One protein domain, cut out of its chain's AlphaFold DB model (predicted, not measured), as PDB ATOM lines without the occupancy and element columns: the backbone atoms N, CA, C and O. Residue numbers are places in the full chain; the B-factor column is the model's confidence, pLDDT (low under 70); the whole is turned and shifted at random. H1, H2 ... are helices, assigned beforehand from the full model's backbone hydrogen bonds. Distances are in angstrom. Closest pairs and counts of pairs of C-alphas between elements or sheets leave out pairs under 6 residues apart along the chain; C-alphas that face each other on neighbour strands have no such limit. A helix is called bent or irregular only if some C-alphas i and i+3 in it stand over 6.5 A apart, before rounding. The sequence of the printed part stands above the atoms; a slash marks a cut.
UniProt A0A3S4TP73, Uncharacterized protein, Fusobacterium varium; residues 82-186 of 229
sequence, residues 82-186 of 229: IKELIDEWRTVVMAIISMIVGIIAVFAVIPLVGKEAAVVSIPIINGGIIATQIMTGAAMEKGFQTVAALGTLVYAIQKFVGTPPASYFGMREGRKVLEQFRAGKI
ATOM      1  N   ILE A  82       5.115  26.204 -48.674       85.12
ATOM      2  CA  ILE A  82       5.944  27.422 -48.682       85.12
ATOM      3  C   ILE A  82       5.225  28.601 -48.009       85.12
ATOM      4  O   ILE A  82       5.872  29.410 -47.352       85.12
ATOM      5  N   LYS A  83       3.893  28.688 -48.127       84.88
ATOM      6  CA  LYS A  83       3.118  29.761 -47.482       84.88
ATOM      7  C   LYS A  83       3.207  29.655 -45.963       84.88
ATOM      8  O   LYS A  83       3.450  30.652 -45.304       84.88
ATOM      9  N   GLU A  84       3.101  28.439 -45.434       81.44
ATOM     10  CA  GLU A  84       3.256  28.176 -44.000       81.44
ATOM     11  C   GLU A  84       4.676  28.495 -43.518       81.44
ATOM     12  O   GLU A  84       4.847  29.091 -42.461       81.44
ATOM     13  N   LEU A  85       5.698  28.186 -44.324       82.44
ATOM     14  CA  LEU A  85       7.085  28.540 -44.011       82.44
ATOM     15  C   LEU A  85       7.298  30.060 -43.901       82.44
ATOM     16  O   LEU A  85       8.098  30.513 -43.084       82.44
ATOM     17  N   ILE A  86       6.603  30.836 -44.737       84.25
ATOM     18  CA  ILE A  86       6.648  32.305 -44.723       84.25
ATOM     19  C   ILE A  86       5.861  32.857 -43.529       84.25
ATOM     20  O   ILE A  86       6.351  33.760 -42.848       84.25
ATOM     21  N   ASP A  87       4.680  32.305 -43.242       88.50
ATOM     22  CA  ASP A  87       3.867  32.699 -42.084       88.50
ATOM     23  C   ASP A  87       4.630  32.445 -40.765       88.50
ATOM     24  O   ASP A  87       4.628  33.277 -39.857       88.50
ATOM     25  N   GLU A  88       5.392  31.350 -40.702       85.88
ATOM     26  CA  GLU A  88       6.230  30.944 -39.566       85.88
ATOM     27  C   GLU A  88       7.689  31.435 -39.668       85.88
ATOM     28  O   GLU A  88       8.630  30.768 -39.221       85.88
ATOM     29  N   TRP A  89       7.920  32.636 -40.214       88.69
ATOM     30  CA  TRP A  89       9.272  33.179 -40.424       88.69
ATOM     31  C   TRP A  89      10.133  33.221 -39.152       88.69
ATOM     32  O   TRP A  89      11.350  33.046 -39.220       88.69
ATOM     33  N   ARG A  90       9.524  33.414 -37.972       89.56
ATOM     34  CA  ARG A  90      10.246  33.390 -36.687       89.56
ATOM     35  C   ARG A  90      10.831  32.009 -36.415       89.56
ATOM     36  O   ARG A  90      11.976  31.911 -35.980       89.56
ATOM     37  N   THR A  91      10.078  30.955 -36.717       86.94
ATOM     38  CA  THR A  91      10.519  29.564 -36.593       86.94
ATOM     39  C   THR A  91      11.663  29.273 -37.563       86.94
ATOM     40  O   THR A  91      12.669  28.681 -37.169       86.94
ATOM     41  N   VAL A  92      11.574  29.773 -38.799       87.44
ATOM     42  CA  VAL A  92      12.644  29.642 -39.804       87.44
ATOM     43  C   VAL A  92      13.924  30.355 -39.361       87.44
ATOM     44  O   VAL A  92      15.006  29.773 -39.416       87.44
ATOM     45  N   VAL A  93      13.823  31.588 -38.859       90.50
ATOM     46  CA  VAL A  93      14.981  32.341 -38.354       90.50
ATOM     47  C   VAL A  93      15.619  31.633 -37.158       90.50
ATOM     48  O   VAL A  93      16.841  31.501 -37.116       90.50
ATOM     49  N   MET A  94      14.824  31.108 -36.221       89.06
ATOM     50  CA  MET A  94      15.349  30.330 -35.093       89.06
ATOM     51  C   MET A  94      16.056  29.050 -35.552       89.06
ATOM     52  O   MET A  94      17.111  28.711 -35.014       89.06
ATOM     53  N   ALA A  95      15.538  28.373 -36.582       86.69
ATOM     54  CA  ALA A  95      16.203  27.220 -37.183       86.69
ATOM     55  C   ALA A  95      17.560  27.603 -37.803       86.69
ATOM     56  O   ALA A  95      18.560  26.933 -37.538       86.69
ATOM     57  N   ILE A  96      17.638  28.716 -38.540       88.50
ATOM     58  CA  ILE A  96      18.899  29.214 -39.113       88.50
ATOM     59  C   ILE A  96      19.900  29.579 -38.011       88.50
ATOM     60  O   ILE A  96      21.061  29.179 -38.079       88.50
ATOM     61  N   ILE A  97      19.460  30.279 -36.961       90.56
ATOM     62  CA  ILE A  97      20.316  30.605 -35.811       90.56
ATOM     63  C   ILE A  97      20.840  29.319 -35.160       90.56
ATOM     64  O   ILE A  97      22.033  29.223 -34.875       90.56
ATOM     65  N   SER A  98      19.989  28.302 -34.988       88.31
ATOM     66  CA  SER A  98      20.409  27.014 -34.429       88.31
ATOM     67  C   SER A  98      21.473  26.316 -35.287       88.31
ATOM     68  O   SER A  98      22.439  25.779 -34.742       88.31
ATOM     69  N   MET A  99      21.361  26.399 -36.619       88.12
ATOM     70  CA  MET A  99      22.372  25.876 -37.541       88.12
ATOM     71  C   MET A  99      23.692  26.636 -37.417       88.12
ATOM     72  O   MET A  99      24.746  26.008 -37.374       88.12
ATOM     73  N   ILE A 100      23.658  27.969 -37.311       88.94
ATOM     74  CA  ILE A 100      24.864  28.792 -37.130       88.94
ATOM     75  C   ILE A 100      25.568  28.435 -35.818       88.94
ATOM     76  O   ILE A 100      26.781  28.229 -35.811       88.94
ATOM     77  N   VAL A 101      24.821  28.295 -34.720       88.19
ATOM     78  CA  VAL A 101      25.379  27.865 -33.428       88.19
ATOM     79  C   VAL A 101      25.997  26.468 -33.542       88.19
ATOM     80  O   VAL A 101      27.108  26.255 -33.058       88.19
ATOM     81  N   GLY A 102      25.330  25.537 -34.231       84.81
ATOM     82  CA  GLY A 102      25.865  24.203 -34.511       84.81
ATOM     83  C   GLY A 102      27.165  24.240 -35.318       84.81
ATOM     84  O   GLY A 102      28.122  23.550 -34.979       84.81
ATOM     85  N   ILE A 103      27.241  25.101 -36.336       86.12
ATOM     86  CA  ILE A 103      28.453  25.317 -37.133       86.12
ATOM     87  C   ILE A 103      29.587  25.829 -36.239       86.12
ATOM     88  O   ILE A 103      30.661  25.231 -36.225       86.12
ATOM     89  N   ILE A 104      29.352  26.881 -35.448       86.62
ATOM     90  CA  ILE A 104      30.355  27.457 -34.536       86.62
ATOM     91  C   ILE A 104      30.856  26.407 -33.534       86.62
ATOM     92  O   ILE A 104      32.061  26.309 -33.296       86.62
ATOM     93  N   ALA A 105      29.956  25.582 -32.993       84.25
ATOM     94  CA  ALA A 105      30.319  24.505 -32.077       84.25
ATOM     95  C   ALA A 105      31.258  23.479 -32.735       84.25
ATOM     96  O   ALA A 105      32.235  23.060 -32.121       84.25
ATOM     97  N   VAL A 106      31.018  23.115 -33.998       81.88
ATOM     98  CA  VAL A 106      31.908  22.208 -34.745       81.88
ATOM     99  C   VAL A 106      33.241  22.885 -35.080       81.88
ATOM    100  O   VAL A 106      34.287  22.245 -34.989       81.88
ATOM    101  N   PHE A 107      33.237  24.187 -35.388       81.00
ATOM    102  CA  PHE A 107      34.465  24.965 -35.587       81.00
ATOM    103  C   PHE A 107      35.352  24.986 -34.333       81.00
ATOM    104  O   PHE A 107      36.572  24.868 -34.446       81.00
ATOM    105  N   ALA A 108      34.765  25.056 -33.137       80.62
ATOM    106  CA  ALA A 108      35.510  24.999 -31.878       80.62
ATOM    107  C   ALA A 108      36.208  23.643 -31.641       80.62
ATOM    108  O   ALA A 108      37.188  23.573 -30.903       80.62
ATOM    109  N   VAL A 109      35.739  22.573 -32.293       77.75
ATOM    110  CA  VAL A 109      36.252  21.198 -32.153       77.75
ATOM    111  C   VAL A 109      37.307  20.853 -33.228       77.75
ATOM    112  O   VAL A 109      37.981  19.826 -33.141       77.75
ATOM    113  N   ILE A 110      37.556  21.754 -34.191       76.69
ATOM    114  CA  ILE A 110      38.628  21.638 -35.202       76.69
ATOM    115  C   ILE A 110      40.004  21.254 -34.630       76.69
ATOM    116  O   ILE A 110      40.628  20.370 -35.220       76.69
ATOM    117  N   PRO A 111      40.517  21.855 -33.536       70.50
ATOM    118  CA  PRO A 111      41.850  21.510 -33.035       70.50
ATOM    119  C   PRO A 111      41.966  20.065 -32.521       70.50
ATOM    120  O   PRO A 111      43.074  19.547 -32.451       70.50
ATOM    121  N   LEU A 112      40.849  19.404 -32.197       71.38
ATOM    122  CA  LEU A 112      40.816  18.011 -31.734       71.38
ATOM    123  C   LEU A 112      40.648  16.997 -32.876       71.38
ATOM    124  O   LEU A 112      41.165  15.889 -32.784       71.38
ATOM    125  N   VAL A 113      39.908  17.354 -33.930       71.44
ATOM    126  CA  VAL A 113      39.452  16.402 -34.967       71.44
ATOM    127  C   VAL A 113      40.133  16.648 -36.324       71.44
ATOM    128  O   VAL A 113      40.159  15.769 -37.182       71.44
ATOM    129  N   GLY A 114      40.746  17.818 -36.516       79.19
ATOM    130  CA  GLY A 114      41.397  18.216 -37.762       79.19
ATOM    131  C   GLY A 114      40.447  18.913 -38.743       79.19
ATOM    132  O   GLY A 114      39.226  18.739 -38.714       79.19
ATOM    133  N   LYS A 115      41.015  19.738 -39.635       79.62
ATOM    134  CA  LYS A 115      40.243  20.603 -40.548       79.62
ATOM    135  C   LYS A 115      39.383  19.812 -41.538       79.62
ATOM    136  O   LYS A 115      38.231  20.168 -41.757       79.62
ATOM    137  N   GLU A 116      39.916  18.737 -42.110       80.12
ATOM    138  CA  GLU A 116      39.220  17.939 -43.130       80.12
ATOM    139  C   GLU A 116      37.991  17.223 -42.555       80.12
ATOM    140  O   GLU A 116      36.905  17.261 -43.133       80.12
ATOM    141  N   ALA A 117      38.137  16.652 -41.361       80.50
ATOM    142  CA  ALA A 117      37.050  16.008 -40.641       80.50
ATOM    143  C   ALA A 117      35.975  16.992 -40.180       80.50
ATOM    144  O   ALA A 117      34.786  16.677 -40.268       80.50
ATOM    145  N   ALA A 118      36.354  18.202 -39.764       82.25
ATOM    146  CA  ALA A 118      35.387  19.243 -39.437       82.25
ATOM    147  C   ALA A 118      34.584  19.690 -40.670       82.25
ATOM    148  O   ALA A 118      33.359  19.772 -40.600       82.25
ATOM    149  N   VAL A 119      35.247  19.899 -41.814       83.00
ATOM    150  CA  VAL A 119      34.586  20.290 -43.072       83.00
ATOM    151  C   VAL A 119      33.580  19.234 -43.532       83.00
ATOM    152  O   VAL A 119      32.491  19.588 -43.980       83.00
ATOM    153  N   VAL A 120      33.900  17.946 -43.378       84.56
ATOM    154  CA  VAL A 120      32.968  16.852 -43.692       84.56
ATOM    155  C   VAL A 120      31.827  16.762 -42.673       84.56
ATOM    156  O   VAL A 120      30.688  16.505 -43.054       84.56
ATOM    157  N   SER A 121      32.088  17.035 -41.394       84.12
ATOM    158  CA  SER A 121      31.110  16.852 -40.310       84.12
ATOM    159  C   SER A 121      30.074  17.975 -40.182       84.12
ATOM    160  O   SER A 121      28.945  17.707 -39.775       84.12
ATOM    161  N   ILE A 122      30.404  19.222 -40.540       86.31
ATOM    162  CA  ILE A 122      29.471  20.367 -40.467       86.31
ATOM    163  C   ILE A 122      28.143  20.098 -41.212       86.31
ATOM    164  O   ILE A 122      27.074  20.186 -40.600       86.31
ATOM    165  N   PRO A 123      28.157  19.762 -42.514       85.88
ATOM    166  CA  PRO A 123      26.933  19.453 -43.250       85.88
ATOM    167  C   PRO A 123      26.270  18.151 -42.789       85.88
ATOM    168  O   PRO A 123      25.049  18.061 -42.843       85.88
ATOM    169  N   ILE A 124      27.029  17.172 -42.288       87.38
ATOM    170  CA  ILE A 124      26.478  15.929 -41.724       87.38
ATOM    171  C   ILE A 124      25.570  16.229 -40.533       87.38
ATOM    172  O   ILE A 124      24.440  15.738 -40.467       87.38
ATOM    173  N   ILE A 125      26.037  17.101 -39.638       85.12
ATOM    174  CA  ILE A 125      25.307  17.470 -38.428       85.12
ATOM    175  C   ILE A 125      24.017  18.223 -38.758       85.12
ATOM    176  O   ILE A 125      22.984  17.967 -38.138       85.12
ATOM    177  N   ASN A 126      24.044  19.081 -39.778       86.00
ATOM    178  CA  ASN A 126      22.895  19.897 -40.172       86.00
ATOM    179  C   ASN A 126      21.921  19.198 -41.143       86.00
ATOM    180  O   ASN A 126      20.726  19.480 -41.112       86.00
ATOM    181  N   GLY A 127      22.407  18.307 -42.012       76.62
ATOM    182  CA  GLY A 127      21.655  17.756 -43.151       76.62
ATOM    183  C   GLY A 127      21.351  16.255 -43.078       76.62
ATOM    184  O   GLY A 127      20.752  15.696 -44.002       76.62
ATOM    185  N   GLY A 128      21.742  15.578 -41.996       81.81
ATOM    186  CA  GLY A 128      21.361  14.194 -41.727       81.81
ATOM    187  C   GLY A 128      21.882  13.190 -42.764       81.81
ATOM    188  O   GLY A 128      23.010  13.294 -43.245       81.81
ATOM    189  N   ILE A 129      21.068  12.175 -43.091       80.62
ATOM    190  CA  ILE A 129      21.531  11.007 -43.864       80.62
ATOM    191  C   ILE A 129      21.997  11.365 -45.275       80.62
ATOM    192  O   ILE A 129      22.973  10.810 -45.767       80.62
ATOM    193  N   ILE A 130      21.321  12.321 -45.908       82.56
ATOM    194  CA  ILE A 130      21.581  12.706 -47.294       82.56
ATOM    195  C   ILE A 130      22.867  13.515 -47.386       82.56
ATOM    196  O   ILE A 130      23.728  13.214 -48.209       82.56
ATOM    197  N   ALA A 131      23.040  14.497 -46.497       86.94
ATOM    198  CA  ALA A 131      24.286  15.251 -46.425       86.94
ATOM    199  C   ALA A 131      25.475  14.338 -46.096       86.94
ATOM    200  O   ALA A 131      26.552  14.517 -46.656       86.94
ATOM    201  N   THR A 132      25.256  13.317 -45.260       88.00
ATOM    202  CA  THR A 132      26.254  12.274 -44.999       88.00
ATOM    203  C   THR A 132      26.652  11.560 -46.273       88.00
ATOM    204  O   THR A 132      27.827  11.582 -46.605       88.00
ATOM    205  N   GLN A 133      25.698  11.023 -47.032       84.69
ATOM    206  CA  GLN A 133      25.991  10.316 -48.283       84.69
ATOM    207  C   GLN A 133      26.778  11.183 -49.276       84.69
ATOM    208  O   GLN A 133      27.796  10.730 -49.801       84.69
ATOM    209  N   ILE A 134      26.351  12.434 -49.484       87.50
ATOM    210  CA  ILE A 134      27.007  13.374 -50.404       87.50
ATOM    211  C   ILE A 134      28.445  13.659 -49.954       87.50
ATOM    212  O   ILE A 134      29.377  13.560 -50.750       87.50
ATOM    213  N   MET A 135      28.650  13.974 -48.674       89.38
ATOM    214  CA  MET A 135      29.968  14.365 -48.168       89.38
ATOM    215  C   MET A 135      30.921  13.183 -48.039       89.38
ATOM    216  O   MET A 135      32.105  13.326 -48.338       89.38
ATOM    217  N   THR A 136      30.427  12.005 -47.648       88.31
ATOM    218  CA  THR A 136      31.240  10.786 -47.644       88.31
ATOM    219  C   THR A 136      31.624  10.386 -49.063       88.31
ATOM    220  O   THR A 136      32.769  10.010 -49.278       88.31
ATOM    221  N   GLY A 137      30.720  10.536 -50.041       86.31
ATOM    222  CA  GLY A 137      31.033  10.319 -51.457       86.31
ATOM    223  C   GLY A 137      32.138  11.258 -51.944       86.31
ATOM    224  O   GLY A 137      33.172  10.797 -52.420       86.31
ATOM    225  N   ALA A 138      31.985  12.562 -51.704       87.75
ATOM    226  CA  ALA A 138      32.979  13.568 -52.086       87.75
ATOM    227  C   ALA A 138      34.342  13.379 -51.387       87.75
ATOM    228  O   ALA A 138      35.391  13.637 -51.977       87.75
ATOM    229  N   ALA A 139      34.353  12.929 -50.128       87.56
ATOM    230  CA  ALA A 139      35.587  12.612 -49.408       87.56
ATOM    231  C   ALA A 139      36.293  11.380 -49.999       87.56
ATOM    232  O   ALA A 139      37.516  11.388 -50.144       87.56
ATOM    233  N   MET A 140      35.531  10.355 -50.393       89.44
ATOM    234  CA  MET A 140      36.062   9.157 -51.050       89.44
ATOM    235  C   MET A 140      36.652   9.471 -52.432       89.44
ATOM    236  O   MET A 140      37.738   8.982 -52.738       89.44
ATOM    237  N   GLU A 141      36.007  10.331 -53.227       89.94
ATOM    238  CA  GLU A 141      36.517  10.784 -54.538       89.94
ATOM    239  C   GLU A 141      37.863  11.511 -54.435       89.94
ATOM    240  O   GLU A 141      38.713  11.398 -55.314       89.94
ATOM    241  N   LYS A 142      38.083  12.229 -53.332       86.12
ATOM    242  CA  LYS A 142      39.334  12.944 -53.051       86.12
ATOM    243  C   LYS A 142      40.399  12.084 -52.356       86.12
ATOM    244  O   LYS A 142      41.454  12.602 -52.010       86.12
ATOM    245  N   GLY A 143      40.136  10.794 -52.130       86.75
ATOM    246  CA  GLY A 143      41.063   9.868 -51.468       86.75
ATOM    247  C   GLY A 143      41.080   9.944 -49.936       86.75
ATOM    248  O   GLY A 143      41.855   9.235 -49.296       86.75
ATOM    249  N   PHE A 144      40.203  10.737 -49.313       87.25
ATOM    250  CA  PHE A 144      40.127  10.909 -47.858       87.25
ATOM    251  C   PHE A 144      39.239   9.846 -47.192       87.25
ATOM    252  O   PHE A 144      38.227  10.151 -46.555       87.25
ATOM    253  N   GLN A 145      39.623   8.572 -47.314       89.38
ATOM    254  CA  GLN A 145      38.826   7.442 -46.812       89.38
ATOM    255  C   GLN A 145      38.596   7.495 -45.293       89.38
ATOM    256  O   GLN A 145      37.478   7.289 -44.819       89.38
ATOM    257  N   THR A 146      39.630   7.847 -44.525       87.25
ATOM    258  CA  THR A 146      39.544   7.981 -43.062       87.25
ATOM    259  C   THR A 146      38.550   9.069 -42.653       87.25
ATOM    260  O   THR A 146      37.807   8.908 -41.686       87.25
ATOM    261  N   VAL A 147      38.481  10.159 -43.423       86.31
ATOM    262  CA  VAL A 147      37.567  11.278 -43.172       86.31
ATOM    263  C   VAL A 147      36.122  10.892 -43.507       86.31
ATOM    264  O   VAL A 147      35.208  11.237 -42.760       86.31
ATOM    265  N   ALA A 148      35.902  10.115 -44.574       87.31
ATOM    266  CA  ALA A 148      34.585   9.576 -44.916       87.31
ATOM    267  C   ALA A 148      34.057   8.600 -43.844       87.31
ATOM    268  O   ALA A 148      32.890   8.672 -43.440       87.31
ATOM    269  N   ALA A 149      34.924   7.720 -43.336       88.06
ATOM    270  CA  ALA A 149      34.587   6.811 -42.243       88.06
ATOM    271  C   ALA A 149      34.232   7.585 -40.962       88.06
ATOM    272  O   ALA A 149      33.212   7.301 -40.328       88.06
ATOM    273  N   LEU A 150      35.019   8.614 -40.630       86.75
ATOM    274  CA  LEU A 150      34.749   9.497 -39.497       86.75
ATOM    275  C   LEU A 150      33.412  10.231 -39.661       86.75
ATOM    276  O   LEU A 150      32.619  10.244 -38.725       86.75
ATOM    277  N   GLY A 151      33.109  10.773 -40.843       87.12
ATOM    278  CA  GLY A 151      31.822  11.421 -41.115       87.12
ATOM    279  C   GLY A 151      30.627  10.482 -40.903       87.12
ATOM    280  O   GLY A 151      29.644  10.847 -40.256       87.12
ATOM    281  N   THR A 152      30.741   9.235 -41.366       86.19
ATOM    282  CA  THR A 152      29.712   8.201 -41.146       86.19
ATOM    283  C   THR A 152      29.539   7.882 -39.658       86.19
ATOM    284  O   THR A 152      28.413   7.747 -39.171       86.19
ATOM    285  N   LEU A 153      30.645   7.802 -38.914       85.88
ATOM    286  CA  LEU A 153      30.634   7.572 -37.472       85.88
ATOM    287  C   LEU A 153      29.983   8.738 -36.712       85.88
ATOM    288  O   LEU A 153      29.151   8.505 -35.834       85.88
ATOM    289  N   VAL A 154      30.310   9.982 -37.074       86.62
ATOM    290  CA  VAL A 154      29.706  11.193 -36.493       86.62
ATOM    291  C   VAL A 154      28.193  11.177 -36.684       86.62
ATOM    292  O   VAL A 154      27.456  11.369 -35.717       86.62
ATOM    293  N   TYR A 155      27.719  10.863 -37.892       86.06
ATOM    294  CA  TYR A 155      26.291  10.732 -38.173       86.06
ATOM    295  C   TYR A 155      25.618   9.660 -37.298       86.06
ATOM    296  O   TYR A 155      24.540   9.892 -36.738       86.06
ATOM    297  N   ALA A 156      26.253   8.495 -37.141       84.19
ATOM    298  CA  ALA A 156      25.720   7.406 -36.327       84.19
ATOM    299  C   ALA A 156      25.598   7.804 -34.845       84.19
ATOM    300  O   ALA A 156      24.541   7.607 -34.239       84.19
ATOM    301  N   ILE A 157      26.639   8.423 -34.278       84.62
ATOM    302  CA  ILE A 157      26.644   8.899 -32.887       84.62
ATOM    303  C   ILE A 157      25.605  10.004 -32.696       84.62
ATOM    304  O   ILE A 157      24.819   9.953 -31.751       84.62
ATOM    305  N   GLN A 158      25.541  10.971 -33.611       84.44
ATOM    306  CA  GLN A 158      24.566  12.059 -33.559       84.44
ATOM    307  C   GLN A 158      23.133  11.529 -33.570       84.44
ATOM    308  O   GLN A 158      22.302  11.981 -32.784       84.44
ATOM    309  N   LYS A 159      22.825  10.557 -34.435       81.62
ATOM    310  CA  LYS A 159      21.517   9.894 -34.449       81.62
ATOM    311  C   LYS A 159      21.214   9.249 -33.103       81.62
ATOM    312  O   LYS A 159      20.101   9.397 -32.597       81.62
ATOM    313  N   PHE A 160      22.189   8.565 -32.517       81.00
ATOM    314  CA  PHE A 160      22.011   7.842 -31.263       81.00
ATOM    315  C   PHE A 160      21.795   8.778 -30.070       81.00
ATOM    316  O   PHE A 160      20.897   8.549 -29.266       81.00
ATOM    317  N   VAL A 161      22.582   9.850 -29.976       83.69
ATOM    318  CA  VAL A 161      22.527  10.822 -28.874       83.69
ATOM    319  C   VAL A 161      21.386  11.824 -29.064       83.69
ATOM    320  O   VAL A 161      20.771  12.242 -28.089       83.69
ATOM    321  N   GLY A 162      21.061  12.189 -30.303       81.19
ATOM    322  CA  GLY A 162      20.030  13.177 -30.621       81.19
ATOM    323  C   GLY A 162      18.600  12.636 -30.552       81.19
ATOM    324  O   GLY A 162      17.680  13.378 -30.212       81.19
ATOM    325  N   THR A 163      18.389  11.345 -30.826       80.31
ATOM    326  CA  THR A 163      17.035  10.760 -30.850       80.31
ATOM    327  C   THR A 163      16.354  10.728 -29.470       80.31
ATOM    328  O   THR A 163      15.189  11.126 -29.396       80.31
ATOM    329  N   PRO A 164      17.012  10.321 -28.363       80.81
ATOM    330  CA  PRO A 164      16.393  10.309 -27.036       80.81
ATOM    331  C   PRO A 164      15.874  11.677 -26.550       80.81
ATOM    332  O   PRO A 164      14.695  11.744 -26.187       80.81
ATOM    333  N   PRO A 165      16.660  12.777 -26.558       80.94
ATOM    334  CA  PRO A 165      16.163  14.081 -26.123       80.94
ATOM    335  C   PRO A 165      15.083  14.618 -27.068       80.94
ATOM    336  O   PRO A 165      14.058  15.106 -26.591       80.94
ATOM    337  N   ALA A 166      15.249  14.465 -28.388       81.00
ATOM    338  CA  ALA A 166      14.244  14.898 -29.361       81.00
ATOM    339  C   ALA A 166      12.899  14.186 -29.144       81.00
ATOM    340  O   ALA A 166      11.849  14.829 -29.098       81.00
ATOM    341  N   SER A 167      12.930  12.866 -28.937       77.06
ATOM    342  CA  SER A 167      11.732  12.078 -28.650       77.06
ATOM    343  C   SER A 167      11.113  12.464 -27.305       77.06
ATOM    344  O   SER A 167       9.901  12.648 -27.224       77.06
ATOM    345  N   TYR A 168      11.917  12.664 -26.258       80.44
ATOM    346  CA  TYR A 168      11.411  13.038 -24.939       80.44
ATOM    347  C   TYR A 168      10.664  14.381 -24.952       80.44
ATOM    348  O   TYR A 168       9.518  14.453 -24.501       80.44
ATOM    349  N   PHE A 169      11.277  15.436 -25.501       85.75
ATOM    350  CA  PHE A 169      10.642  16.754 -25.579       85.75
ATOM    351  C   PHE A 169       9.453  16.765 -26.546       85.75
ATOM    352  O   PHE A 169       8.403  17.306 -26.198       85.75
ATOM    353  N   GLY A 170       9.567  16.094 -27.698       82.75
ATOM    354  CA  GLY A 170       8.473  15.978 -28.664       82.75
ATOM    355  C   GLY A 170       7.250  15.258 -28.089       82.75
ATOM    356  O   GLY A 170       6.125  15.737 -28.209       82.75
ATOM    357  N   MET A 171       7.459  14.147 -27.378       82.38
ATOM    358  CA  MET A 171       6.371  13.405 -26.736       82.38
ATOM    359  C   MET A 171       5.757  14.174 -25.564       82.38
ATOM    360  O   MET A 171       4.548  14.083 -25.340       82.38
ATOM    361  N   ARG A 172       6.559  14.937 -24.811       83.38
ATOM    362  CA  ARG A 172       6.062  15.779 -23.717       83.38
ATOM    363  C   ARG A 172       5.157  16.889 -24.239       83.38
ATOM    364  O   ARG A 172       4.074  17.078 -23.692       83.38
ATOM    365  N   GLU A 173       5.577  17.592 -25.285       82.69
ATOM    366  CA  GLU A 173       4.766  18.657 -25.873       82.69
ATOM    367  C   GLU A 173       3.522  18.088 -26.566       82.69
ATOM    368  O   GLU A 173       2.415  18.572 -26.339       82.69
ATOM    369  N   GLY A 174       3.659  16.966 -27.281       84.94
ATOM    370  CA  GLY A 174       2.524  16.252 -27.867       84.94
ATOM    371  C   GLY A 174       1.467  15.838 -26.834       84.94
ATOM    372  O   GLY A 174       0.271  15.952 -27.100       84.94
ATOM    373  N   ARG A 175       1.881  15.414 -25.630       84.75
ATOM    374  CA  ARG A 175       0.952  15.114 -24.526       84.75
ATOM    375  C   ARG A 175       0.235  16.356 -24.008       84.75
ATOM    376  O   ARG A 175      -0.980  16.298 -23.855       84.75
ATOM    377  N   LYS A 176       0.941  17.473 -23.800       86.25
ATOM    378  CA  LYS A 176       0.311  18.735 -23.371       86.25
ATOM    379  C   LYS A 176      -0.722  19.224 -24.383       86.25
ATOM    380  O   LYS A 176      -1.828  19.588 -23.997       86.25
ATOM    381  N   VAL A 177      -0.386  19.188 -25.673       85.38
ATOM    382  CA  VAL A 177      -1.313  19.563 -26.751       85.38
ATOM    383  C   VAL A 177      -2.534  18.638 -26.755       85.38
ATOM    384  O   VAL A 177      -3.663  19.107 -26.877       85.38
ATOM    385  N   LEU A 178      -2.341  17.330 -26.551       84.62
ATOM    386  CA  LEU A 178      -3.440  16.364 -26.463       84.62
ATOM    387  C   LEU A 178      -4.348  16.609 -25.246       84.62
ATOM    388  O   LEU A 178      -5.566  16.473 -25.354       84.62
ATOM    389  N   GLU A 179      -3.781  16.971 -24.096       85.38
ATOM    390  CA  GLU A 179      -4.532  17.338 -22.889       85.38
ATOM    391  C   GLU A 179      -5.345  18.620 -23.101       85.38
ATOM    392  O   GLU A 179      -6.524  18.659 -22.757       85.38
ATOM    393  N   GLN A 180      -4.761  19.638 -23.735       83.38
ATOM    394  CA  GLN A 180      -5.447  20.893 -24.063       83.38
ATOM    395  C   GLN A 180      -6.574  20.695 -25.089       83.38
ATOM    396  O   GLN A 180      -7.627  21.325 -24.969       83.38
ATOM    397  N   PHE A 181      -6.389  19.779 -26.044       82.25
ATOM    398  CA  PHE A 181      -7.426  19.368 -26.991       82.25
ATOM    399  C   PHE A 181      -8.583  18.641 -26.292       82.25
ATOM    400  O   PHE A 181      -9.746  18.982 -26.485       82.25
ATOM    401  N   ARG A 182      -8.279  17.677 -25.411       84.81
ATOM    402  CA  ARG A 182      -9.293  16.945 -24.623       84.81
ATOM    403  C   ARG A 182     -10.035  17.835 -23.629       84.81
ATOM    404  O   ARG A 182     -11.206  17.595 -23.367       84.81
ATOM    405  N   ALA A 183      -9.367  18.857 -23.100       83.06
ATOM    406  CA  ALA A 183      -9.960  19.861 -22.222       83.06
ATOM    407  C   ALA A 183     -10.800  20.915 -22.974       83.06
ATOM    408  O   ALA A 183     -11.263  21.868 -22.352       83.06
ATOM    409  N   GLY A 184     -10.958  20.793 -24.300       76.38
ATOM    410  CA  GLY A 184     -11.754  21.708 -25.121       76.38
ATOM    411  C   GLY A 184     -11.159  23.112 -25.288       76.38
ATOM    412  O   GLY A 184     -11.824  23.984 -25.834       76.38
ATOM    413  N   LYS A 185      -9.916  23.348 -24.836       70.38
ATOM    414  CA  LYS A 185      -9.231  24.653 -24.935       70.38
ATOM    415  C   LYS A 185      -8.656  24.921 -26.327       70.38
ATOM    416  O   LYS A 185      -8.384  26.067 -26.663       70.38
ATOM    417  N   ILE A 186      -8.462  23.866 -27.115       66.31
ATOM    418  CA  ILE A 186      -8.016  23.925 -28.506       66.31
ATOM    419  C   ILE A 186      -9.108  23.267 -29.346       66.31
ATOM    420  O   ILE A 186      -9.307  22.057 -29.251       66.31
TER     421      ILE A 186
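Overview. This is residues 82 to 186 of the 229 residues of an uncharacterized protein of Fusobacterium varium (UniProt A0A3S4TP73). The long, kinked helix H4 makes the length of an open, V-like frame: on its first part packs H3, folded back on itself as arms H3a and H3b, and H2 packs on H3a and splays away from H4. Short H1 turns off at the free end of H2, and residues 82 to 97, 160 to 176 and 179 to 184 stick out. The printed part has 105 residues with four named helices, H1 to H4 in order, and no named strand: all helix, loose, radius of gyration of the C-alphas 18.0 A, spans 60 by 28 by 24 A.

Arrangement. H4, residues 145 to 182, has a kink of 33 degrees near residue 163; it is neither bent nor irregular, but only just: C-alphas 161 and 164 are 6.4 A apart. H3, residues 115 to 141, was assigned as one helix by its hydrogen bonds but is bent, with C-alphas 126 and 129 9.7 A apart; its arms are H3a, residues 115 to 126, and H3b, residues 129 to 141. H4 touches H3b with residues 145 to 155 alone, a hairpin at a shallow tilt of 7 degrees, opposite ways; the closest C-alphas, of Thr 136 and Ala 148, are 4.5 A apart. H3a and H4 touch, closest at the C-alphas of Ala 117 and Val 147, 5.4 A. H2, residues 89 to 113, forms a hairpin with H3a, touching it with residues 99 to 110 alone; the C-alphas of Ile 110 and Ala 118 are closest, 5.8 A. H2 and H4 are apart. In H1, residues 82 to 87, and H3b every O i to N i+4 pair is within hydrogen-bond range; in H2 18 of 21, in H3a 6 of 8, in H4 32 of 34.

Along the chain. H4 runs 53.8 A, from C-alpha 145 at (38.826, 7.442, -46.812) to C-alpha 182 at (-9.293, 16.945, -24.623). H2 measures 35.0 A, H3b 18.4 A, H3a 17.4 A and H1 8.7 A; C-alpha 82 is at (5.944, 27.422, -48.682). H2 is irregular, with C-alphas 108 and 111 7.3 A apart, and H3a too, with C-alphas 120 and 123 6.6 A apart.

Size, cuts and confidence. The C-alphas of Gly 143 and Gly 184 are the two farthest apart, 60.2 A. The three links are tight and the printed part has no cut. The mean pLDDT of the printed part is 84.0, and residue 186 is under 70.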